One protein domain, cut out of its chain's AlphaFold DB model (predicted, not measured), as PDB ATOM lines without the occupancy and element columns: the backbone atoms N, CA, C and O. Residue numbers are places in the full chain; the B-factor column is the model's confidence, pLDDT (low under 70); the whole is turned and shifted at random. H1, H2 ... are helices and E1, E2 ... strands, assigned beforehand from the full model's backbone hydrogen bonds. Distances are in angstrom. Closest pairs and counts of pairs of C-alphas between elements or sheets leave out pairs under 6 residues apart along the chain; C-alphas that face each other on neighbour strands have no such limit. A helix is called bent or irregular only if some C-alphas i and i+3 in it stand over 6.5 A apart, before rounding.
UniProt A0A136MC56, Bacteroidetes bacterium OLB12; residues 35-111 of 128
ATOM      1  N   GLY A  35     293.977 277.280 225.760       94.00
ATOM      2  CA  GLY A  35     293.169 276.465 224.850       94.00
ATOM      3  C   GLY A  35     292.185 275.605 225.635       94.00
ATOM      4  O   GLY A  35     292.597 274.888 226.541       94.00
ATOM      5  N   THR A  36     290.896 275.652 225.304       94.31
ATOM      6  CA  THR A  36     289.841 274.941 226.048       94.31
ATOM      7  C   THR A  36     289.209 273.844 225.195       94.31
ATOM      8  O   THR A  36     288.889 274.058 224.030       94.31
ATOM      9  N   LYS A  37     288.985 272.677 225.802       87.69
ATOM     10  CA  LYS A  37     288.196 271.550 225.287       87.69
ATOM     11  C   LYS A  37     287.002 271.288 226.210       87.69
ATOM     12  O   LYS A  37     286.951 271.785 227.330       87.69
ATOM     13  N   VAL A  38     286.067 270.444 225.775       92.62
ATOM     14  CA  VAL A  38     284.858 270.097 226.555       92.62
ATOM     15  C   VAL A  38     285.188 269.598 227.972       92.62
ATOM     16  O   VAL A  38     284.457 269.886 228.910       92.62
ATOM     17  N   VAL A  39     286.305 268.881 228.136       91.38
ATOM     18  CA  VAL A  39     286.708 268.240 229.403       91.38
ATOM     19  C   VAL A  39     287.901 268.909 230.103       91.38
ATOM     20  O   VAL A  39     288.518 268.295 230.966       91.38
ATOM     21  N   GLY A  40     288.288 270.131 229.728       90.94
ATOM     22  CA  GLY A  40     289.391 270.835 230.398       90.94
ATOM     23  C   GLY A  40     290.042 271.925 229.557       90.94
ATOM     24  O   GLY A  40     289.561 272.269 228.484       90.94
ATOM     25  N   SER A  41     291.167 272.456 230.019       95.06
ATOM     26  CA  SER A  41     291.943 273.465 229.298       95.06
ATOM     27  C   SER A  41     293.439 273.213 229.436       95.06
ATOM     28  O   SER A  41     293.869 272.468 230.312       95.06
ATOM     29  N   HIS A  42     294.203 273.830 228.541       96.38
ATOM     30  CA  HIS A  42     295.652 273.907 228.589       96.38
ATOM     31  C   HIS A  42     296.114 275.351 228.512       96.38
ATOM     32  O   HIS A  42     295.412 276.206 227.961       96.38
ATOM     33  N   GLN A  43     297.295 275.618 229.056       97.31
ATOM     34  CA  GLN A  43     297.902 276.940 229.052       97.31
ATOM     35  C   GLN A  43     299.348 276.859 228.602       97.31
ATOM     36  O   GLN A  43     300.056 275.884 228.849       97.31
ATOM     37  N   GLY A  44     299.823 277.932 227.995       97.75
ATOM     38  CA  GLY A  44     301.214 277.993 227.612       97.75
ATOM     39  C   GLY A  44     301.663 279.368 227.192       97.75
ATOM     40  O   GLY A  44     300.978 280.376 227.396       97.75
ATOM     41  N   ILE A  45     302.855 279.394 226.607       97.94
ATOM     42  CA  ILE A  45     303.506 280.621 226.172       97.94
ATOM     43  C   ILE A  45     304.025 280.506 224.741       97.94
ATOM     44  O   ILE A  45     304.281 279.411 224.239       97.94
ATOM     45  N   VAL A  46     304.183 281.665 224.106       98.19
ATOM     46  CA  VAL A  46     304.913 281.858 222.850       98.19
ATOM     47  C   VAL A  46     305.781 283.107 222.988       98.19
ATOM     48  O   VAL A  46     305.322 284.145 223.481       98.19
ATOM     49  N   SER A  47     307.038 283.020 222.574       98.19
ATOM     50  CA  SER A  47     307.988 284.128 222.633       98.19
ATOM     51  C   SER A  47     307.679 285.193 221.585       98.19
ATOM     52  O   SER A  47     307.295 284.907 220.447       98.19
ATOM     53  N   ILE A  48     307.894 286.452 221.961       98.25
ATOM     54  CA  ILE A  48     307.890 287.569 221.017       98.25
ATOM     55  C   ILE A  48     309.281 287.642 220.391       98.25
ATOM     56  O   ILE A  48     310.278 287.695 221.100       98.25
ATOM     57  N   LYS A  49     309.350 287.649 219.059       97.88
ATOM     58  CA  LYS A  49     310.599 287.798 218.308       97.88
ATOM     59  C   LYS A  49     311.051 289.253 218.280       97.88
ATOM     60  O   LYS A  49     312.202 289.561 218.556       97.88
ATOM     61  N   GLU A  50     310.128 290.147 217.944       97.69
ATOM     62  CA  GLU A  50     310.352 291.590 217.920       97.69
ATOM     63  C   GLU A  50     309.022 292.339 217.984       97.69
ATOM     64  O   GLU A  50     307.952 291.789 217.719       97.69
ATOM     65  N   GLY A  51     309.075 293.625 218.301       97.38
ATOM     66  CA  GLY A  51     307.899 294.471 218.253       97.38
ATOM     67  C   GLY A  51     308.249 295.938 218.390       97.38
ATOM     68  O   GLY A  51     309.316 296.313 218.878       97.38
ATOM     69  N   LYS A  52     307.316 296.775 217.956       97.38
ATOM     70  CA  LYS A  52     307.426 298.224 218.047       97.38
ATOM     71  C   LYS A  52     306.075 298.811 218.393       97.38
ATOM     72  O   LYS A  52     305.081 298.492 217.748       97.38
ATOM     73  N   VAL A  53     306.055 299.712 219.359       95.69
ATOM     74  CA  VAL A  53     304.869 300.442 219.794       95.69
ATOM     75  C   VAL A  53     305.058 301.913 219.456       95.69
ATOM     76  O   VAL A  53     306.100 302.490 219.740       95.69
ATOM     77  N   LYS A  54     304.057 302.531 218.836       93.62
ATOM     78  CA  LYS A  54     304.089 303.941 218.451       93.62
ATOM     79  C   LYS A  54     303.235 304.747 219.406       93.62
ATOM     80  O   LYS A  54     302.043 304.472 219.560       93.62
ATOM     81  N   LEU A  55     303.831 305.768 220.001       92.69
ATOM     82  CA  LEU A  55     303.139 306.756 220.810       92.69
ATOM     83  C   LEU A  55     303.044 308.070 220.042       92.69
ATOM     84  O   LEU A  55     304.032 308.551 219.497       92.69
ATOM     85  N   LYS A  56     301.860 308.673 220.027       90.50
ATOM     86  CA  LYS A  56     301.601 310.003 219.473       90.50
ATOM     87  C   LYS A  56     300.970 310.846 220.568       90.50
ATOM     88  O   LYS A  56     299.914 310.482 221.083       90.50
ATOM     89  N   ASN A  57     301.614 311.947 220.958       88.94
ATOM     90  CA  ASN A  57     301.180 312.768 222.099       88.94
ATOM     91  C   ASN A  57     300.947 311.929 223.375       88.94
ATOM     92  O   ASN A  57     299.895 312.033 224.004       88.94
ATOM     93  N   GLN A  58     301.900 311.045 223.702       87.25
ATOM     94  CA  GLN A  58     301.850 310.114 224.846       87.25
ATOM     95  C   GLN A  58     300.696 309.093 224.817       87.25
ATOM     96  O   GLN A  58     300.454 308.398 225.800       87.25
ATOM     97  N   LYS A  59     299.982 308.968 223.696       88.94
ATOM     98  CA  LYS A  59     298.906 307.990 223.515       88.94
ATOM     99  C   LYS A  59     299.334 306.919 222.534       88.94
ATOM    100  O   LYS A  59     299.987 307.220 221.537       88.94
ATOM    101  N   LEU A  60     298.924 305.683 222.798       91.56
ATOM    102  CA  LEU A  60     299.112 304.580 221.867       91.56
ATOM    103  C   LEU A  60     298.452 304.921 220.526       91.56
ATOM    104  O   LEU A  60     297.264 305.233 220.480       91.56
ATOM    105  N   ALA A  61     299.241 304.892 219.459       92.06
ATOM    106  CA  ALA A  61     298.823 305.268 218.112       92.06
ATOM    107  C   ALA A  61     298.948 304.120 217.106       92.06
ATOM    108  O   ALA A  61     298.393 304.202 216.015       92.06
ATOM    109  N   GLY A  62     299.689 303.069 217.453       94.12
ATOM    110  CA  GLY A  62     299.849 301.886 216.622       94.12
ATOM    111  C   GLY A  62     301.066 301.076 217.037       94.12
ATOM    112  O   GLY A  62     301.663 301.308 218.088       94.12
ATOM    113  N   GLY A  63     301.447 300.125 216.194       95.69
ATOM    114  CA  GLY A  63     302.564 299.234 216.471       95.69
ATOM    115  C   GLY A  63     302.379 297.856 215.860       95.69
ATOM    116  O   GLY A  63     301.387 297.584 215.185       95.69
ATOM    117  N   TYR A  64     303.354 296.991 216.091       97.31
ATOM    118  CA  TYR A  64     303.278 295.593 215.711       97.31
ATOM    119  C   TYR A  64     304.070 294.714 216.674       97.31
ATOM    120  O   TYR A  64     305.006 295.175 217.327       97.31
ATOM    121  N   PHE A  65     303.717 293.435 216.688       98.19
ATOM    122  CA  PHE A  65     304.459 292.366 217.341       98.19
ATOM    123  C   PHE A  65     304.646 291.232 216.338       98.19
ATOM    124  O   PHE A  65     303.704 290.869 215.631       98.19
ATOM    125  N   VAL A  66     305.854 290.690 216.267       98.38
ATOM    126  CA  VAL A  66     306.183 289.455 215.556       98.38
ATOM    127  C   VAL A  66     306.412 288.387 216.611       98.38
ATOM    128  O   VAL A  66     307.241 288.551 217.502       98.38
ATOM    129  N   ILE A  67     305.656 287.308 216.516       98.50
ATOM    130  CA  ILE A  67     305.644 286.193 217.455       98.50
ATOM    131  C   ILE A  67     306.397 285.037 216.801       98.50
ATOM    132  O   ILE A  67     306.169 284.742 215.627       98.50
ATOM    133  N   ASP A  68     307.296 284.400 217.546       98.44
ATOM    134  CA  ASP A  68     308.027 283.220 217.091       98.44
ATOM    135  C   ASP A  68     307.214 281.957 217.383       98.44
ATOM    136  O   ASP A  68     307.228 281.438 218.499       98.44
ATOM    137  N   MET A  69     306.513 281.439 216.378       98.50
ATOM    138  CA  MET A  69     305.639 280.280 216.559       98.50
ATOM    139  C   MET A  69     306.419 278.985 216.799       98.50
ATOM    140  O   MET A  69     305.863 278.035 217.342       98.50
ATOM    141  N   THR A  70     307.719 278.936 216.488       98.00
ATOM    142  CA  THR A  70     308.557 277.765 216.797       98.00
ATOM    143  C   THR A  70     308.732 277.552 218.305       98.00
ATOM    144  O   THR A  70     308.926 276.417 218.757       98.00
ATOM    145  N   SER A  71     308.570 278.627 219.085       98.06
ATOM    146  CA  SER A  71     308.721 278.665 220.541       98.06
ATOM    147  C   SER A  71     307.467 278.266 221.329       98.06
ATOM    148  O   SER A  71     307.518 278.246 222.559       98.06
ATOM    149  N   ILE A  72     306.345 277.953 220.661       98.00
ATOM    150  CA  ILE A  72     305.109 277.575 221.362       98.00
ATOM    151  C   ILE A  72     305.339 276.347 222.256       98.00
ATOM    152  O   ILE A  72     305.877 275.328 221.806       98.00
ATOM    153  N   THR A  73     304.943 276.474 223.524       96.69
ATOM    154  CA  THR A  73     305.092 275.442 224.561       96.69
ATOM    155  C   THR A  73     303.962 275.506 225.588       96.69
ATOM    156  O   THR A  73     303.376 276.573 225.796       96.69
ATOM    157  N   CYS A  74     303.664 274.374 226.231       97.00
ATOM    158  CA  CYS A  74     302.692 274.265 227.323       97.00
ATOM    159  C   CYS A  74     303.378 274.460 228.683       97.00
ATOM    160  O   CYS A  74     304.460 273.919 228.927       97.00
ATOM    161  N   THR A  75     302.737 275.206 229.581       96.19
ATOM    162  CA  THR A  75     303.270 275.527 230.918       96.19
ATOM    163  C   THR A  75     302.519 274.853 232.058       96.19
ATOM    164  O   THR A  75     303.008 274.840 233.180       96.19
ATOM    165  N   ASP A  76     301.327 274.324 231.794       95.25
ATOM    166  CA  ASP A  76     300.464 273.667 232.780       95.25
ATOM    167  C   ASP A  76     300.722 272.159 232.910       95.25
ATOM    168  O   ASP A  76     300.333 271.549 233.903       95.25
ATOM    169  N   ILE A  77     301.396 271.557 231.926       91.69
ATOM    170  CA  ILE A  77     301.825 270.160 231.978       91.69
ATOM    171  C   ILE A  77     303.247 270.114 232.555       91.69
ATOM    172  O   ILE A  77     304.155 270.709 231.960       91.69
ATOM    173  N   PRO A  78     303.468 269.425 233.690       90.06
ATOM    174  CA  PRO A  78     304.778 269.366 234.321       90.06
ATOM    175  C   PRO A  78     305.769 268.593 233.449       90.06
ATOM    176  O   PRO A  78     305.420 267.599 232.815       90.06
ATOM    177  N   ASP A  79     307.038 268.995 233.476       87.12
ATOM    178  CA  ASP A  79     308.091 268.330 232.694       87.12
ATOM    179  C   ASP A  79     308.351 266.879 233.140       87.12
ATOM    180  O   ASP A  79     308.929 266.094 232.386       87.12
ATOM    181  N   SER A  80     307.877 266.496 234.333       90.19
ATOM    182  CA  SER A  80     307.851 265.105 234.795       90.19
ATOM    183  C   SER A  80     306.939 264.207 233.955       90.19
ATOM    184  O   SER A  80     307.080 262.989 234.020       90.19
ATOM    185  N   ASP A  81     306.025 264.785 233.170       88.25
ATOM    186  CA  ASP A  81     305.097 264.067 232.298       88.25
ATOM    187  C   ASP A  81     305.273 264.507 230.823       88.25
ATOM    188  O   ASP A  81     304.450 265.219 230.238       88.25
ATOM    189  N   PRO A  82     306.399 264.137 230.179       87.88
ATOM    190  CA  PRO A  82     306.818 264.731 228.907       87.88
ATOM    191  C   PRO A  82     306.012 264.239 227.702       87.88
ATOM    192  O   PRO A  82     306.003 264.895 226.660       87.88
ATOM    193  N   ILE A  83     305.364 263.075 227.797       93.19
ATOM    194  CA  ILE A  83     304.606 262.481 226.690       93.19
ATOM    195  C   ILE A  83     303.393 263.350 226.313       93.19
ATOM    196  O   ILE A  83     303.296 263.719 225.139       93.19
ATOM    197  N   PRO A  84     302.474 263.703 227.237       92.88
ATOM    198  CA  PRO A  84     301.323 264.542 226.901       92.88
ATOM    199  C   PRO A  84     301.735 265.940 226.430       92.88
ATOM    200  O   PRO A  84     301.186 266.422 225.439       92.88
ATOM    201  N   LYS A  85     302.750 266.548 227.063       93.69
ATOM    202  CA  LYS A  85     303.286 267.855 226.658       93.69
ATOM    203  C   LYS A  85     303.801 267.836 225.222       93.69
ATOM    204  O   LYS A  85     303.340 268.616 224.395       93.69
ATOM    205  N   LYS A  86     304.692 266.893 224.894       95.12
ATOM    206  CA  LYS A  86     305.255 266.769 223.540       95.12
ATOM    207  C   LYS A  86     304.189 266.473 222.493       95.12
ATOM    208  O   LYS A  86     304.272 267.015 221.400       95.12
ATOM    209  N   LYS A  87     303.197 265.635 222.809       95.00
ATOM    210  CA  LYS A  87     302.086 265.346 221.889       95.00
ATOM    211  C   LYS A  87     301.281 266.603 221.567       95.00
ATOM    212  O   LYS A  87     301.022 266.858 220.397       95.00
ATOM    213  N   LEU A  88     300.918 267.383 222.586       94.94
ATOM    214  CA  LEU A  88     300.161 268.617 222.389       94.94
ATOM    215  C   LEU A  88     300.982 269.657 221.619       94.94
ATOM    216  O   LEU A  88     300.506 270.193 220.626       94.94
ATOM    217  N   GLU A  89     302.230 269.901 222.019       96.12
ATOM    218  CA  GLU A  89     303.107 270.849 221.324       96.12
ATOM    219  C   GLU A  89     303.390 270.444 219.875       96.12
ATOM    220  O   GLU A  89     303.447 271.313 219.008       96.12
ATOM    221  N   ALA A  90     303.554 269.146 219.602       96.88
ATOM    222  CA  ALA A  90     303.730 268.642 218.244       96.88
ATOM    223  C   ALA A  90     302.480 268.893 217.398       96.88
ATOM    224  O   ALA A  90     302.606 269.464 216.323       96.88
ATOM    225  N   HIS A  91     301.292 268.555 217.909       96.00
ATOM    226  CA  HIS A  91     300.028 268.793 217.209       96.00
ATOM    227  C   HIS A  91     299.791 270.281 216.928       96.00
ATOM    228  O   HIS A  91     299.458 270.651 215.812       96.00
ATOM    229  N   LEU A  92     300.060 271.171 217.893       97.19
ATOM    230  CA  LEU A  92     299.945 272.616 217.660       97.19
ATOM    231  C   LEU A  92     300.876 273.106 216.536       97.19
ATOM    232  O   LEU A  92     300.548 274.076 215.857       97.19
ATOM    233  N   LYS A  93     302.042 272.475 216.358       98.12
ATOM    234  CA  LYS A  93     303.037 272.852 215.342       98.12
ATOM    235  C   LYS A  93     302.779 272.233 213.968       98.12
ATOM    236  O   LYS A  93     303.407 272.682 213.007       98.12
ATOM    237  N   ASP A  94     301.916 271.229 213.890       98.12
ATOM    238  CA  ASP A  94     301.709 270.426 212.690       98.12
ATOM    239  C   ASP A  94     300.819 271.128 211.652       98.12
ATOM    240  O   ASP A  94     300.231 272.185 211.912       98.12
ATOM    241  N   GLU A  95     300.760 270.559 210.446       97.69
ATOM    242  CA  GLU A  95     300.049 271.129 209.294       97.69
ATOM    243  C   GLU A  95     298.523 271.209 209.465       97.69
ATOM    244  O   GLU A  95     297.865 271.999 208.787       97.69
ATOM    245  N   ASP A  96     297.961 270.431 210.391       96.81
ATOM    246  CA  ASP A  96     296.536 270.432 210.723       96.81
ATOM    247  C   ASP A  96     296.128 271.566 211.682       96.81
ATOM    248  O   ASP A  96     294.932 271.770 211.919       96.81
ATOM    249  N   PHE A  97     297.099 272.333 212.199       96.44
ATOM    250  CA  PHE A  97     296.852 273.462 213.087       96.44
ATOM    251  C   PHE A  97     297.570 274.745 212.644       96.44
ATOM    252  O   PHE A  97     297.052 275.470 211.793       96.44
ATOM    253  N   PHE A  98     298.735 275.074 213.217       97.69
ATOM    254  CA  PHE A  98     299.450 276.308 212.867       97.69
ATOM    255  C   PHE A  98     300.428 276.151 211.699       97.69
ATOM    256  O   PHE A  98     300.907 277.173 211.208       97.69
ATOM    257  N   ASP A  99     300.736 274.922 211.266       98.19
ATOM    258  CA  ASP A  99     301.714 274.623 210.212       98.19
ATOM    259  C   ASP A  99     303.003 275.442 210.401       98.19
ATOM    260  O   ASP A  99     303.418 276.249 209.564       98.19
ATOM    261  N   VAL A 100     303.628 275.296 211.573       98.38
ATOM    262  CA  VAL A 100     304.735 276.168 212.007       98.38
ATOM    263  C   VAL A 100     305.954 276.026 211.100       98.38
ATOM    264  O   VAL A 100     306.748 276.957 210.965       98.38
ATOM    265  N   LYS A 101     306.097 274.881 210.425       97.31
ATOM    266  CA  LYS A 101     307.149 274.674 209.428       97.31
ATOM    267  C   LYS A 101     306.993 275.624 208.238       97.31
ATOM    268  O   LYS A 101     308.001 276.125 207.738       97.31
ATOM    269  N   LYS A 102     305.761 275.885 207.793       98.31
ATOM    270  CA  LYS A 102     305.462 276.819 206.699       98.31
ATOM    271  C   LYS A 102     305.292 278.259 207.183       98.31
ATOM    272  O   LYS A 102     305.711 279.185 206.491       98.31
ATOM    273  N   TYR A 103     304.726 278.446 208.375       98.19
ATOM    274  CA  TYR A 103     304.446 279.746 208.987       98.19
ATOM    275  C   TYR A 103     305.143 279.881 210.353       98.19
ATOM    276  O   TYR A 103     304.493 279.902 211.401       98.19
ATOM    277  N   PRO A 104     306.480 280.033 210.382       98.31
ATOM    278  CA  PRO A 104     307.247 280.065 211.632       98.31
ATOM    279  C   PRO A 104     307.008 281.327 212.472       98.31
ATOM    280  O   PRO A 104     307.449 281.406 213.617       98.31
ATOM    281  N   THR A 105     306.328 282.334 211.922       98.38
ATOM    282  CA  THR A 105     306.056 283.601 212.603       98.38
ATOM    283  C   THR A 105     304.608 284.031 212.439       98.38
ATOM    284  O   THR A 105     304.088 284.006 211.324       98.38
ATOM    285  N   ALA A 106     304.010 284.542 213.513       97.94
ATOM    286  CA  ALA A 106     302.728 285.243 213.478       97.94
ATOM    287  C   ALA A 106     302.940 286.747 213.698       97.94
ATOM    288  O   ALA A 106     303.899 287.159 214.351       97.94
ATOM    289  N   ARG A 107     302.055 287.592 213.157       97.44
ATOM    290  CA  ARG A 107     302.170 289.053 213.281       97.44
ATOM    291  C   ARG A 107     300.868 289.673 213.766       97.44
ATOM    292  O   ARG A 107     299.838 289.537 213.116       97.44
ATOM    293  N   LEU A 108     300.944 290.421 214.862       96.88
ATOM    294  CA  LEU A 108     299.867 291.277 215.350       96.88
ATOM    295  C   LEU A 108     300.163 292.723 214.949       96.88
ATOM    296  O   LEU A 108     301.247 293.229 215.234       96.88
ATOM    297  N   ILE A 109     299.207 293.394 214.308       96.56
ATOM    298  CA  ILE A 109     299.316 294.805 213.914       96.56
ATOM    299  C   ILE A 109     298.243 295.601 214.652       96.56
ATOM    300  O   ILE A 109     297.061 295.273 214.592       96.56
ATOM    301  N   LEU A 110     298.655 296.672 215.326       94.88
ATOM    302  CA  LEU A 110     297.744 297.613 215.968       94.88
ATOM    303  C   LEU A 110     297.282 298.633 214.921       94.88
ATOM    304  O   LEU A 110     298.012 299.574 214.605       94.88
ATOM    305  N   LEU A 111     296.093 298.405 214.358       89.88
ATOM    306  CA  LEU A 111     295.515 299.244 213.301       89.88
ATOM    307  C   LEU A 111     294.888 300.522 213.861       89.88
ATOM    308  O   LEU A 111     295.135 301.617 213.362       89.88
TER     309      LEU A 111
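This is residues 35 to 111 of the 128 residues of a protein of Bacteroidetes bacterium OLB12 (UniProt A0A136MC56). A long, bent hairpin of two strands, E2 and E3, makes the length of this domain, in a narrow, twisted and curled sheet. Helix H1 lies over E3 at one end, where the short strand E1 pairs with the beginning of E2; E4 runs beside E3 nearer the hairpin's turn, which makes the other end. The printed part has 77 residues with one named helix and four named strands, along the chain E1, E2, E3, H1, E4; the sheet's order is E1, E2, E3, E4, all antiparallel, and the class is mixed, helices and strands. The whole is loose, with a radius of gyration of the C-alphas of 15.8 A, and elongated, spanning 50 by 26 by 24 A.

The inner strands E2, residues 40 to 56, and E3, residues 59 to 74, are an antiparallel hairpin with 146 degrees between their directions; N 52 and O 64 are 2.9 A apart and N 45 and O 73 3.0 A, within hydrogen-bond range. E2 bends by 77 degrees at residue 49, and E3 bends by 87 degrees at residue 70. The edge strand E4, residues 105 to 110, is antiparallel to E3 at 160 degrees, with N 67 and O 106 2.8 A apart. The other edge strand, E1, residues 35 to 37, forms a hairpin with E2 at 150 degrees, with N 35 and O 42 2.8 A apart. The pairing is staggered: E2 pairs with E1 over residues 40 to 42 and with E3 over residues 44 to 56. E1, E2 and E3 form a meander, each strand the antiparallel neighbour of the one before. E1 is apart from E3 and from E4. H1, residues 82 to 93, is on the sheet at a height of 8.7 A, over E3 and along the strands, at 18 degrees to E3 on the local plane; the closest C-alphas of E3 and H1 are those of Thr 73 and Glu 89, 6.0 A apart. In H1 every O i to N i+4 pair is within hydrogen-bond range.

E2 is 42.5 A from first to last C-alpha, E3 34.1 A, E4 16.6 A, H1 16.3 A and E1 7.0 A. C-alpha 35 begins E1 at (293.169, 276.465, 224.850), C-alpha 56 ends E2 at (301.601, 310.003, 219.473), and C-alpha 110 ends E4 at (297.744, 297.613, 215.968).

The two C-alphas farthest apart are those of Asn 57 and Ile 83, 50.6 A. The link from H1 to E4, 11 residues, is long. Residues 78 to 83, of which 82 and 83 belong to H1, stand free. The printed part has no cut; its mean pLDDT is 95.2, and no printed residue is under 70.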